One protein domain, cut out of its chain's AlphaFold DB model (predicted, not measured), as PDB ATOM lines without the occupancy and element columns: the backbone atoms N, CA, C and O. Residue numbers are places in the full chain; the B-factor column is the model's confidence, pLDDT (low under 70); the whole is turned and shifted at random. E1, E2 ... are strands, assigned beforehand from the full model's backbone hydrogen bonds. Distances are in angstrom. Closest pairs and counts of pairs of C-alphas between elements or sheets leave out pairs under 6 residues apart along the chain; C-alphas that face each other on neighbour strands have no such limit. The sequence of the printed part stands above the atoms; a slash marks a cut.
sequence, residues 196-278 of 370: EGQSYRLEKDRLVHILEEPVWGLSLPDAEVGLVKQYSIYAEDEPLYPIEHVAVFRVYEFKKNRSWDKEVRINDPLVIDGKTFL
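AT A GLANCE: This is residues 196 to 278 of the 370 residues of the protein "ResB domain-containing protein" of Nitrospira bacterium SG8_35_1 (UniProt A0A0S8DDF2). A twisted antiparallel sheet makes the body, and its two long strands E3 and E4 run on together beyond E1 and E5 as a hairpin arm that gives the domain its length. The small hairpin E6 and E7 folds back over one face of the sheet, while the loop of residues 205 to 217, with E2 in it, sticks out away from the arm's tip. The printed part has 83 residues with seven named strands, E1 to E7 in order along the chain, and no named helix; the class is all strand. The larger sheet has the order E1, E3, E4, E5, and the smaller is E6 and E7, both antiparallel. The whole is loose and elongated, with a radius of gyration of the C-alphas of 15.0 A and spans of 49 by 30 by 21 A.

IN THESE COORDINATES: Start at Glu 196 and find C-alpha 199 at (-5.616, 12.479, -27.355), where E1 begins, residues 199 to 201. E2 follows at residues 207 to 212, 11.8 A long. Look next for C-alpha 223 at (-4.414, 20.787, -33.319); from there E3 runs through residues 223 to 234, 32.1 A. E4, residues 242 to 253, covers 31.5 A, and E5, residues 258 to 264, covers 18.2 A. E6 is residues 270 to 272, and E7, residues 275 to 277, ends at C-alpha 277, (-15.302, 16.549, -38.170).

HOW THE PARTS SIT: Begin with E3 and E4, a hairpin of inner strands, antiparallel at 165 degrees; look at N 226 and O 250, 2.8 A apart, and N 233 and O 244, 2.9 A. E3 bends by 50 degrees at residue 228. On one side of E3 the edge strand E1 is antiparallel at 138 degrees, with N 200 and O 225 at 2.9 A. E5, the other edge strand, forms a hairpin with E4 at 171 degrees, with N 249 and O 262 at 2.8 A. E3, E4 and E5 are a meander, each strand the antiparallel neighbour of the one before. After E5, find E6: its closest C-alpha pair with E5 is Val 264 and Leu 270, 5.8 A apart. E4 and E6 are near each other, with 8 pairs of C-alphas within 10 A. E6 and E7 form a hairpin at 153 degrees, with N 277 and O 270 at 2.8 A. E2 pairs with no named strand and is apart from E1 and E3, among others.

THE WHOLE: The C-alphas farthest apart are those of Trp 216 and Asp 237, 49.7 A. The printed part has no cut and no long link. The mean pLDDT of the printed part is 90.0, that of E2 is 78, and no printed residue is under 70.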
ATOM      1  N   GLU A 196     -11.888   6.806 -25.727       89.06
ATOM      2  CA  GLU A 196     -12.038   7.676 -24.561       89.06
ATOM      3  C   GLU A 196     -10.744   7.745 -23.741       89.06
ATOM      4  O   GLU A 196     -10.073   6.737 -23.510       89.06
ATOM      5  N   GLY A 197     -10.382   8.956 -23.321       86.88
ATOM      6  CA  GLY A 197      -9.151   9.238 -22.586       86.88
ATOM      7  C   GLY A 197      -7.897   9.351 -23.458       86.88
ATOM      8  O   GLY A 197      -6.844   9.718 -22.937       86.88
ATOM      9  N   GLN A 198      -7.980   9.083 -24.764       88.06
ATOM     10  CA  GLN A 198      -6.863   9.278 -25.688       88.06
ATOM     11  C   GLN A 198      -6.951  10.631 -26.389       88.06
ATOM     12  O   GLN A 198      -8.032  11.077 -26.782       88.06
ATOM     13  N   SER A 199      -5.787  11.251 -26.580       92.44
ATOM     14  CA  SER A 199      -5.616  12.479 -27.355       92.44
ATOM     15  C   SER A 199      -4.557  12.267 -28.422       92.44
ATOM     16  O   SER A 199      -3.538  11.618 -28.177       92.44
ATOM     17  N   TYR A 200      -4.818  12.788 -29.616       92.31
ATOM     18  CA  TYR A 200      -3.939  12.659 -30.766       92.31
ATOM     19  C   TYR A 200      -3.751  14.003 -31.436       92.31
ATOM     20  O   TYR A 200      -4.709  14.748 -31.658       92.31
ATOM     21  N   ARG A 201      -2.514  14.279 -31.838       94.50
ATOM     22  CA  ARG A 201      -2.257  15.332 -32.808       94.50
ATOM     23  C   ARG A 201      -2.820  14.917 -34.163       94.50
ATOM     24  O   ARG A 201      -2.699  13.759 -34.567       94.50
ATOM     25  N   LEU A 202      -3.467  15.854 -34.845       92.62
ATOM     26  CA  LEU A 202      -4.036  15.618 -36.165       92.62
ATOM     27  C   LEU A 202      -2.918  15.522 -37.209       92.62
ATOM     28  O   LEU A 202      -2.444  16.524 -37.737       92.62
ATOM     29  N   GLU A 203      -2.518  14.292 -37.512       91.62
ATOM     30  CA  GLU A 203      -1.463  13.961 -38.469       91.62
ATOM     31  C   GLU A 203      -1.941  12.878 -39.455       91.62
ATOM     32  O   GLU A 203      -2.939  12.187 -39.223       91.62
ATOM     33  N   LYS A 204      -1.281  12.771 -40.619       87.00
ATOM     34  CA  LYS A 204      -1.728  11.895 -41.719       87.00
ATOM     35  C   LYS A 204      -1.658  10.407 -41.348       87.00
ATOM     36  O   LYS A 204      -2.509   9.637 -41.781       87.00
ATOM     37  N   ASP A 205      -0.671  10.019 -40.552       85.94
ATOM     38  CA  ASP A 205      -0.457   8.661 -40.031       85.94
ATOM     39  C   ASP A 205      -1.600   8.171 -39.124       85.94
ATOM     40  O   ASP A 205      -1.814   6.966 -38.992       85.94
ATOM     41  N   ARG A 206      -2.365   9.090 -38.523       85.56
ATOM     42  CA  ARG A 206      -3.520   8.772 -37.668       85.56
ATOM     43  C   ARG A 206      -4.813   8.541 -38.437       85.56
ATOM     44  O   ARG A 206      -5.796   8.088 -37.849       85.56
ATOM     45  N   LEU A 207      -4.836   8.830 -39.734       84.81
ATOM     46  CA  LEU A 207      -6.013   8.609 -40.567       84.81
ATOM     47  C   LEU A 207      -6.175   7.114 -40.836       84.81
ATOM     48  O   LEU A 207      -5.341   6.492 -41.484       84.81
ATOM     49  N   VAL A 208      -7.283   6.546 -40.361       79.31
ATOM     50  CA  VAL A 208      -7.587   5.113 -40.504       79.31
ATOM     51  C   VAL A 208      -7.907   4.780 -41.958       79.31
ATOM     52  O   VAL A 208      -7.446   3.780 -42.500       79.31
ATOM     53  N   HIS A 209      -8.702   5.638 -42.598       75.81
ATOM     54  CA  HIS A 209      -9.075   5.511 -44.000       75.81
ATOM     55  C   HIS A 209      -9.079   6.883 -44.653       75.81
ATOM     56  O   HIS A 209      -9.649   7.827 -44.105       75.81
ATOM     57  N   ILE A 210      -8.489   6.975 -45.842       79.88
ATOM     58  CA  ILE A 210      -8.548   8.163 -46.687       79.88
ATOM     59  C   ILE A 210      -9.344   7.779 -47.932       79.88
ATOM     60  O   ILE A 210      -8.905   6.956 -48.730       79.88
ATOM     61  N   LEU A 211     -10.552   8.325 -48.047       74.00
ATOM     62  CA  LEU A 211     -11.461   8.069 -49.166       74.00
ATOM     63  C   LEU A 211     -11.062   8.898 -50.386       74.00
ATOM     64  O   LEU A 211     -11.086   8.408 -51.511       74.00
ATOM     65  N   GLU A 212     -10.701  10.159 -50.152       75.00
ATOM     66  CA  GLU A 212     -10.365  11.132 -51.189       75.00
ATOM     67  C   GLU A 212      -9.206  11.996 -50.689       75.00
ATOM     68  O   GLU A 212      -9.289  12.555 -49.592       75.00
ATOM     69  N   GLU A 213      -8.139  12.103 -51.487       80.94
ATOM     70  CA  GLU A 213      -7.023  13.022 -51.247       80.94
ATOM     71  C   GLU A 213      -7.082  14.210 -52.212       80.94
ATOM     72  O   GLU A 213      -7.379  14.031 -53.397       80.94
ATOM     73  N   PRO A 214      -6.753  15.421 -51.737       83.88
ATOM     74  CA  PRO A 214      -6.702  16.588 -52.593       83.88
ATOM     75  C   PRO A 214      -5.414  16.564 -53.429       83.88
ATOM     76  O   PRO A 214      -4.360  16.118 -52.969       83.88
ATOM     77  N   VAL A 215      -5.471  17.109 -54.645       82.69
ATOM     78  CA  VAL A 215      -4.350  17.051 -55.614       82.69
ATOM     79  C   VAL A 215      -3.090  17.756 -55.097       82.69
ATOM     80  O   VAL A 215      -1.972  17.385 -55.437       82.69
ATOM     81  N   TRP A 216      -3.273  18.767 -54.253       81.25
ATOM     82  CA  TRP A 216      -2.220  19.620 -53.691       81.25
ATOM     83  C   TRP A 216      -1.643  19.092 -52.369       81.25
ATOM     84  O   TRP A 216      -0.819  19.764 -51.754       81.25
ATOM     85  N   GLY A 217      -2.076  17.911 -51.920       83.00
ATOM     86  CA  GLY A 217      -1.662  17.322 -50.650       83.00
ATOM     87  C   GLY A 217      -2.593  17.660 -49.485       83.00
ATOM     88  O   GLY A 217      -3.248  18.703 -49.436       83.00
ATOM     89  N   LEU A 218      -2.682  16.724 -48.542       85.88
ATOM     90  CA  LEU A 218      -3.580  16.813 -47.402       85.88
ATOM     91  C   LEU A 218      -3.089  17.856 -46.388       85.88
ATOM     92  O   LEU A 218      -1.982  17.746 -45.868       85.88
ATOM     93  N   SER A 219      -3.944  18.823 -46.058       87.25
ATOM     94  CA  SER A 219      -3.692  19.811 -45.007       87.25
ATOM     95  C   SER A 219      -4.647  19.578 -43.837       87.25
ATOM     96  O   SER A 219      -5.853  19.818 -43.952       87.25
ATOM     97  N   LEU A 220      -4.092  19.094 -42.725       90.31
ATOM     98  CA  LEU A 220      -4.800  18.909 -41.461       90.31
ATOM     99  C   LEU A 220      -4.617  20.140 -40.556       90.31
ATOM    100  O   LEU A 220      -3.582  20.808 -40.650       90.31
ATOM    101  N   PRO A 221      -5.596  20.457 -39.687       92.38
ATOM    102  CA  PRO A 221      -5.434  21.500 -38.683       92.38
ATOM    103  C   PRO A 221      -4.279  21.168 -37.741       92.38
ATOM    104  O   PRO A 221      -4.141  20.028 -37.306       92.38
ATOM    105  N   ASP A 222      -3.492  22.174 -37.372       94.69
ATOM    106  CA  ASP A 222      -2.457  22.023 -36.349       94.69
ATOM    107  C   ASP A 222      -3.105  22.079 -34.959       94.69
ATOM    108  O   ASP A 222      -3.139  23.120 -34.293       94.69
ATOM    109  N   ALA A 223      -3.706  20.955 -34.576       96.06
ATOM    110  CA  ALA A 223      -4.414  20.787 -33.319       96.06
ATOM    111  C   ALA A 223      -4.242  19.371 -32.760       96.06
ATOM    112  O   ALA A 223      -4.048  18.402 -33.498       96.06
ATOM    113  N   GLU A 224      -4.345  19.264 -31.442       96.69
ATOM    114  CA  GLU A 224      -4.546  18.006 -30.735       96.69
ATOM    115  C   GLU A 224      -6.030  17.855 -30.408       96.69
ATOM    116  O   GLU A 224      -6.684  18.805 -29.972       96.69
ATOM    117  N   VAL A 225      -6.570  16.668 -30.660       96.81
ATOM    118  CA  VAL A 225      -7.966  16.330 -30.398       96.81
ATOM    119  C   VAL A 225      -7.993  15.084 -29.531       96.81
ATOM    120  O   VAL A 225      -7.355  14.084 -29.858       96.81
ATOM    121  N   GLY A 226      -8.734  15.135 -28.432       95.75
ATOM    122  CA  GLY A 226      -8.919  14.004 -27.534       95.75
ATOM    123  C   GLY A 226     -10.377  13.734 -27.246       95.75
ATOM    124  O   GLY A 226     -11.163  14.663 -27.072       95.75
ATOM    125  N   LEU A 227     -10.749  12.457 -27.196       95.25
ATOM    126  CA  LEU A 227     -12.101  12.058 -26.824       95.25
ATOM    127  C   LEU A 227     -12.188  11.991 -25.300       95.25
ATOM    128  O   LEU A 227     -11.585  11.125 -24.671       95.25
ATOM    129  N   VAL A 228     -12.946  12.906 -24.704       95.06
ATOM    130  CA  VAL A 228     -13.159  12.951 -23.252       95.06
ATOM    131  C   VAL A 228     -14.182  11.900 -22.844       95.06
ATOM    132  O   VAL A 228     -13.967  11.165 -21.885       95.06
ATOM    133  N   LYS A 229     -15.304  11.845 -23.565       92.44
ATOM    134  CA  LYS A 229     -16.417  10.941 -23.273       92.44
ATOM    135  C   LYS A 229     -17.293  10.759 -24.503       92.44
ATOM    136  O   LYS A 229     -17.508  11.707 -25.252       92.44
ATOM    137  N   GLN A 230     -17.873   9.584 -24.653       91.31
ATOM    138  CA  GLN A 230     -18.879   9.248 -25.638       91.31
ATOM    139  C   GLN A 230     -20.048   8.555 -24.942       91.31
ATOM    140  O   GLN A 230     -19.887   7.716 -24.059       91.31
ATOM    141  N   TYR A 231     -21.262   8.890 -25.345       87.88
ATOM    142  CA  TYR A 231     -22.441   8.153 -24.923       87.88
ATOM    143  C   TYR A 231     -23.517   8.239 -25.991       87.88
ATOM    144  O   TYR A 231     -23.491   9.091 -26.879       87.88
ATOM    145  N   SER A 232     -24.459   7.313 -25.912       87.75
ATOM    146  CA  SER A 232     -25.622   7.309 -26.786       87.75
ATOM    147  C   SER A 232     -26.875   7.286 -25.932       87.75
ATOM    148  O   SER A 232     -26.906   6.635 -24.884       87.75
ATOM    149  N   ILE A 233     -27.891   8.006 -26.380       86.06
ATOM    150  CA  ILE A 233     -29.227   7.953 -25.800       86.06
ATOM    151  C   ILE A 233     -30.028   6.997 -26.675       86.06
ATOM    152  O   ILE A 233     -29.927   7.040 -27.899       86.06
ATOM    153  N   TYR A 234     -30.783   6.105 -26.045       84.94
ATOM    154  CA  TYR A 234     -31.559   5.061 -26.710       84.94
ATOM    155  C   TYR A 234     -33.043   5.291 -26.462       84.94
ATOM    156  O   TYR A 234     -33.403   5.864 -25.430       84.94
ATOM    157  N   ALA A 235     -33.881   4.840 -27.393       84.44
ATOM    158  CA  ALA A 235     -35.324   4.852 -27.199       84.44
ATOM    159  C   ALA A 235     -35.712   3.942 -26.016       84.44
ATOM    160  O   ALA A 235     -35.054   2.929 -25.760       84.44
ATOM    161  N   GLU A 236     -36.751   4.316 -25.265       82.19
ATOM    162  CA  GLU A 236     -37.191   3.549 -24.089       82.19
ATOM    163  C   GLU A 236     -37.793   2.190 -24.475       82.19
ATOM    164  O   GLU A 236     -37.577   1.190 -23.786       82.19
ATOM    165  N   ASP A 237     -38.519   2.158 -25.588       85.94
ATOM    166  CA  ASP A 237     -39.172   0.992 -26.180       85.94
ATOM    167  C   ASP A 237     -38.211   0.128 -27.012       85.94
ATOM    168  O   ASP A 237     -38.322  -1.100 -27.004       85.94
ATOM    169  N   GLU A 238     -37.215   0.744 -27.654       85.12
ATOM    170  CA  GLU A 238     -36.180   0.057 -28.434       85.12
ATOM    171  C   GLU A 238     -34.757   0.315 -27.889       85.12
ATOM    172  O   GLU A 238     -33.973   1.071 -28.470       85.12
ATOM    173  N   PRO A 239     -34.329  -0.381 -26.816       80.19
ATOM    174  CA  PRO A 239     -33.064  -0.118 -26.110       80.19
ATOM    175  C   PRO A 239     -31.793  -0.517 -26.886       80.19
ATOM    176  O   PRO A 239     -30.678  -0.431 -26.356       80.19
ATOM    177  N   LEU A 240     -31.958  -0.994 -28.122       81.38
ATOM    178  CA  LEU A 240     -30.897  -1.290 -29.084       81.38
ATOM    179  C   LEU A 240     -30.811  -0.244 -30.207       81.38
ATOM    180  O   LEU A 240     -29.872  -0.315 -31.006       81.38
ATOM    181  N   TYR A 241     -31.762   0.692 -30.277       82.25
ATOM    182  CA  TYR A 241     -31.838   1.736 -31.290       82.25
ATOM    183  C   TYR A 241     -31.421   3.090 -30.687       82.25
ATOM    184  O   TYR A 241     -32.140   3.648 -29.850       82.25
ATOM    185  N   PRO A 242     -30.227   3.608 -31.024       81.94
ATOM    186  CA  PRO A 242     -29.784   4.903 -30.525       81.94
ATOM    187  C   PRO A 242     -30.590   6.027 -31.187       81.94
ATOM    188  O   PRO A 242     -30.647   6.118 -32.410       81.94
ATOM    189  N   ILE A 243     -31.182   6.899 -30.373       86.81
ATOM    190  CA  ILE A 243     -31.842   8.132 -30.828       86.81
ATOM    191  C   ILE A 243     -30.854   9.291 -30.946       86.81
ATOM    192  O   ILE A 243     -31.054  10.206 -31.740       86.81
ATOM    193  N   GLU A 244     -29.767   9.248 -30.173       87.88
ATOM    194  CA  GLU A 244     -28.740  10.278 -30.200       87.88
ATOM    195  C   GLU A 244     -27.361   9.691 -29.907       87.88
ATOM    196  O   GLU A 244     -27.208   8.820 -29.051       87.88
ATOM    197  N   HIS A 245     -26.350  10.208 -30.603       89.38
ATOM    198  CA  HIS A 245     -24.943   9.931 -30.345       89.38
ATOM    199  C   HIS A 245     -24.235  11.233 -29.994       89.38
ATOM    200  O   HIS A 245     -24.279  12.194 -30.769       89.38
ATOM    201  N   VAL A 246     -23.571  11.238 -28.841       92.38
ATOM    202  CA  VAL A 246     -22.855  12.395 -28.312       92.38
ATOM    203  C   VAL A 246     -21.410  12.010 -28.035       92.38
ATOM    204  O   VAL A 246     -21.139  11.020 -27.353       92.38
ATOM    205  N   ALA A 247     -20.479  12.816 -28.537       95.12
ATOM    206  CA  ALA A 247     -19.059  12.701 -28.236       95.12
ATOM    207  C   ALA A 247     -18.520  14.055 -27.769       95.12
ATOM    208  O   ALA A 247     -18.658  15.060 -28.460       95.12
ATOM    209  N   VAL A 248     -17.907  14.089 -26.591       96.62
ATOM    210  CA  VAL A 248     -17.263  15.278 -26.036       96.62
ATOM    211  C   VAL A 248     -15.783  15.216 -26.372       96.62
ATOM    212  O   VAL A 248     -15.065  14.346 -25.877       96.62
ATOM    213  N   PHE A 249     -15.331  16.144 -27.205       97.25
ATOM    214  CA  PHE A 249     -13.936  16.266 -27.602       97.25
ATOM    215  C   PHE A 249     -13.274  17.446 -26.909       97.25
ATOM    216  O   PHE A 249     -13.831  18.540 -26.886       97.25
ATOM    217  N   ARG A 250     -12.057  17.238 -26.417       97.88
ATOM    218  CA  ARG A 250     -11.139  18.308 -26.040       97.88
ATOM    219  C   ARG A 250     -10.264  18.641 -27.230       97.88
ATOM    220  O   ARG A 250      -9.652  17.751 -27.814       97.88
ATOM    221  N   VAL A 251     -10.193  19.915 -27.574       97.69
ATOM    222  CA  VAL A 251      -9.371  20.418 -28.672       97.69
ATOM    223  C   VAL A 251      -8.324  21.357 -28.108       97.69
ATOM    224  O   VAL A 251      -8.640  22.214 -27.284       97.69
ATOM    225  N   TYR A 252      -7.087  21.219 -28.570       97.75
ATOM    226  CA  TYR A 252      -6.004  22.159 -28.324       97.75
ATOM    227  C   TYR A 252      -5.433  22.650 -29.656       97.75
ATOM    228  O   TYR A 252      -4.794  21.897 -30.386       97.75
ATOM    229  N   GLU A 253      -5.688  23.914 -29.999       96.31
ATOM    230  CA  GLU A 253      -5.168  24.549 -31.216       96.31
ATOM    231  C   GLU A 253      -3.807  25.192 -30.931       96.31
ATOM    232  O   GLU A 253      -3.743  26.252 -30.298       96.31
ATOM    233  N   PHE A 254      -2.724  24.598 -31.445       94.62
ATOM    234  CA  PHE A 254      -1.350  25.034 -31.156       94.62
ATOM    235  C   PHE A 254      -1.096  26.482 -31.596       94.62
ATOM    236  O   PHE A 254      -0.607  27.295 -30.814       94.62
ATOM    237  N   LYS A 255      -1.513  26.851 -32.815       93.00
ATOM    238  CA  LYS A 255      -1.305  28.208 -33.365       93.00
ATOM    239  C   LYS A 255      -2.006  29.315 -32.578       93.00
ATOM    240  O   LYS A 255      -1.550  30.453 -32.590       93.00
ATOM    241  N   LYS A 256      -3.137  29.002 -31.943       93.81
ATOM    242  CA  LYS A 256      -3.934  29.966 -31.166       93.81
ATOM    243  C   LYS A 256      -3.702  29.837 -29.662       93.81
ATOM    244  O   LYS A 256      -4.275  30.623 -28.915       93.81
ATOM    245  N   ASN A 257      -2.906  28.852 -29.240       94.88
ATOM    246  CA  ASN A 257      -2.672  28.485 -27.847       94.88
ATOM    247  C   ASN A 257      -3.978  28.411 -27.032       94.88
ATOM    248  O   ASN A 257      -4.118  29.031 -25.977       94.88
ATOM    249  N   ARG A 258      -4.980  27.712 -27.572       95.94
ATOM    250  CA  ARG A 258      -6.332  27.662 -27.002       95.94
ATOM    251  C   ARG A 258      -6.774  26.220 -26.821       95.94
ATOM    252  O   ARG A 258      -6.754  25.456 -27.781       95.94
ATOM    253  N   SER A 259      -7.260  25.899 -25.622       96.56
ATOM    254  CA  SER A 259      -7.959  24.647 -25.335       96.56
ATOM    255  C   SER A 259      -9.444  24.886 -25.087       96.56
ATOM    256  O   SER A 259      -9.816  25.909 -24.510       96.56
ATOM    257  N   TRP A 260     -10.294  23.976 -25.553       97.56
ATOM    258  CA  TRP A 260     -11.734  24.015 -25.312       97.56
ATOM    259  C   TRP A 260     -12.366  22.637 -25.517       97.56
ATOM    260  O   TRP A 260     -11.857  21.825 -26.289       97.56
ATOM    261  N   ASP A 261     -13.495  22.405 -24.848       97.38
ATOM    262  CA  ASP A 261     -14.285  21.186 -25.003       97.38
ATOM    263  C   ASP A 261     -15.493  21.459 -25.917       97.38
ATOM    264  O   ASP A 261     -16.135  22.512 -25.829       97.38
ATOM    265  N   LYS A 262     -15.803  20.512 -26.805       96.62
ATOM    266  CA  LYS A 262     -16.945  20.546 -27.725       96.62
ATOM    267  C   LYS A 262     -17.743  19.274 -27.603       96.62
ATOM    268  O   LYS A 262     -17.215  18.182 -27.790       96.62
ATOM    269  N   GLU A 263     -19.034  19.433 -27.391       96.38
ATOM    270  CA  GLU A 263     -19.978  18.367 -27.656       96.38
ATOM    271  C   GLU A 263     -20.245  18.269 -29.164       96.38
ATOM    272  O   GLU A 263     -20.558  19.267 -29.816       96.38
ATOM    273  N   VAL A 264     -20.079  17.068 -29.712       95.88
ATOM    274  CA  VAL A 264     -20.244  16.745 -31.129       95.88
ATOM    275  C   VAL A 264     -21.394  15.766 -31.279       95.88
ATOM    276  O   VAL A 264     -21.435  14.730 -30.607       95.88
ATOM    277  N   ARG A 265     -22.308  16.088 -32.193       93.62
ATOM    278  CA  ARG A 265     -23.490  15.288 -32.544       93.62
ATOM    279  C   ARG A 265     -23.519  15.060 -34.057       93.62
ATOM    280  O   ARG A 265     -22.789  15.712 -34.799       93.62
ATOM    281  N   ILE A 266     -24.407  14.187 -34.538       86.94
ATOM    282  CA  ILE A 266     -24.559  13.905 -35.984       86.94
ATOM    283  C   ILE A 266     -24.800  15.193 -36.798       86.94
ATOM    284  O   ILE A 266     -24.238  15.349 -37.879       86.94
ATOM    285  N   ASN A 267     -25.581  16.134 -36.254       87.69
ATOM    286  CA  ASN A 267     -25.930  17.402 -36.907       87.69
ATOM    287  C   ASN A 267     -25.220  18.635 -36.309       87.69
ATOM    288  O   ASN A 267     -25.476  19.750 -36.754       87.69
ATOM    289  N   ASP A 268     -24.341  18.453 -35.319       94.38
ATOM    290  CA  ASP A 268     -23.541  19.527 -34.708       94.38
ATOM    291  C   ASP A 268     -22.063  19.106 -34.714       94.38
ATOM    292  O   ASP A 268     -21.581  18.505 -33.747       94.38
ATOM    293  N   PRO A 269     -21.357  19.312 -35.843       95.88
ATOM    294  CA  PRO A 269     -19.997  18.831 -36.010       95.88
ATOM    295  C   PRO A 269     -18.973  19.657 -35.233       95.88
ATOM    296  O   PRO A 269     -19.168  20.836 -34.928       95.88
ATOM    297  N   LEU A 270     -17.805  19.060 -35.012       95.75
ATOM    298  CA  LEU A 270     -16.628  19.796 -34.565       95.75
ATOM    299  C   LEU A 270     -15.984  20.510 -35.756       95.75
ATOM    300  O   LEU A 270     -15.750  19.899 -36.797       95.75
ATOM    301  N   VAL A 271     -15.674  21.798 -35.605       95.50
ATOM    302  CA  VAL A 271     -15.003  22.594 -36.638       95.50
ATOM    303  C   VAL A 271     -13.694  23.152 -36.093       95.50
ATOM    304  O   VAL A 271     -13.698  23.884 -35.105       95.50
ATOM    305  N   ILE A 272     -12.582  22.828 -36.755       95.06
ATOM    306  CA  ILE A 272     -11.235  23.305 -36.409       95.06
ATOM    307  C   ILE A 272     -10.574  23.813 -37.688       95.06
ATOM    308  O   ILE A 272     -10.473  23.077 -38.664       95.06
ATOM    309  N   ASP A 273     -10.142  25.076 -37.696       91.44
ATOM    310  CA  ASP A 273      -9.474  25.716 -38.844       91.44
ATOM    311  C   ASP A 273     -10.218  25.528 -40.190       91.44
ATOM    312  O   ASP A 273      -9.646  25.206 -41.232       91.44
ATOM    313  N   GLY A 274     -11.552  25.647 -40.153       89.19
ATOM    314  CA  GLY A 274     -12.421  25.457 -41.321       89.19
ATOM    315  C   GLY A 274     -12.574  24.004 -41.793       89.19
ATOM    316  O   GLY A 274     -13.210  23.774 -42.821       89.19
ATOM    317  N   LYS A 275     -12.016  23.021 -41.075       91.44
ATOM    318  CA  LYS A 275     -12.243  21.587 -41.308       91.44
ATOM    319  C   LYS A 275     -13.349  21.075 -40.398       91.44
ATOM    320  O   LYS A 275     -13.356  21.375 -39.207       91.44
ATOM    321  N   THR A 276     -14.246  20.280 -40.967       93.69
ATOM    322  CA  THR A 276     -15.423  19.742 -40.280       93.69
ATOM    323  C   THR A 276     -15.220  18.266 -39.961       93.69
ATOM    324  O   THR A 276     -14.958  17.465 -40.856       93.69
ATOM    325  N   PHE A 277     -15.387  17.906 -38.693       93.31
ATOM    326  CA  PHE A 277     -15.302  16.549 -38.170       93.31
ATOM    327  C   PHE A 277     -16.713  16.086 -37.809       93.31
ATOM    328  O   PHE A 277     -17.358  16.643 -36.918       93.31
ATOM    329  N   LEU A 278     -17.202  15.088 -38.545       92.75
ATOM    330  CA  LEU A 278     -18.542  14.533 -38.388       92.75
ATOM    331  C   LEU A 278     -18.476  13.254 -37.560       92.75
ATOM    332  O   LEU A 278     -17.647  12.380 -37.826       92.75
TER     333      LEU A 278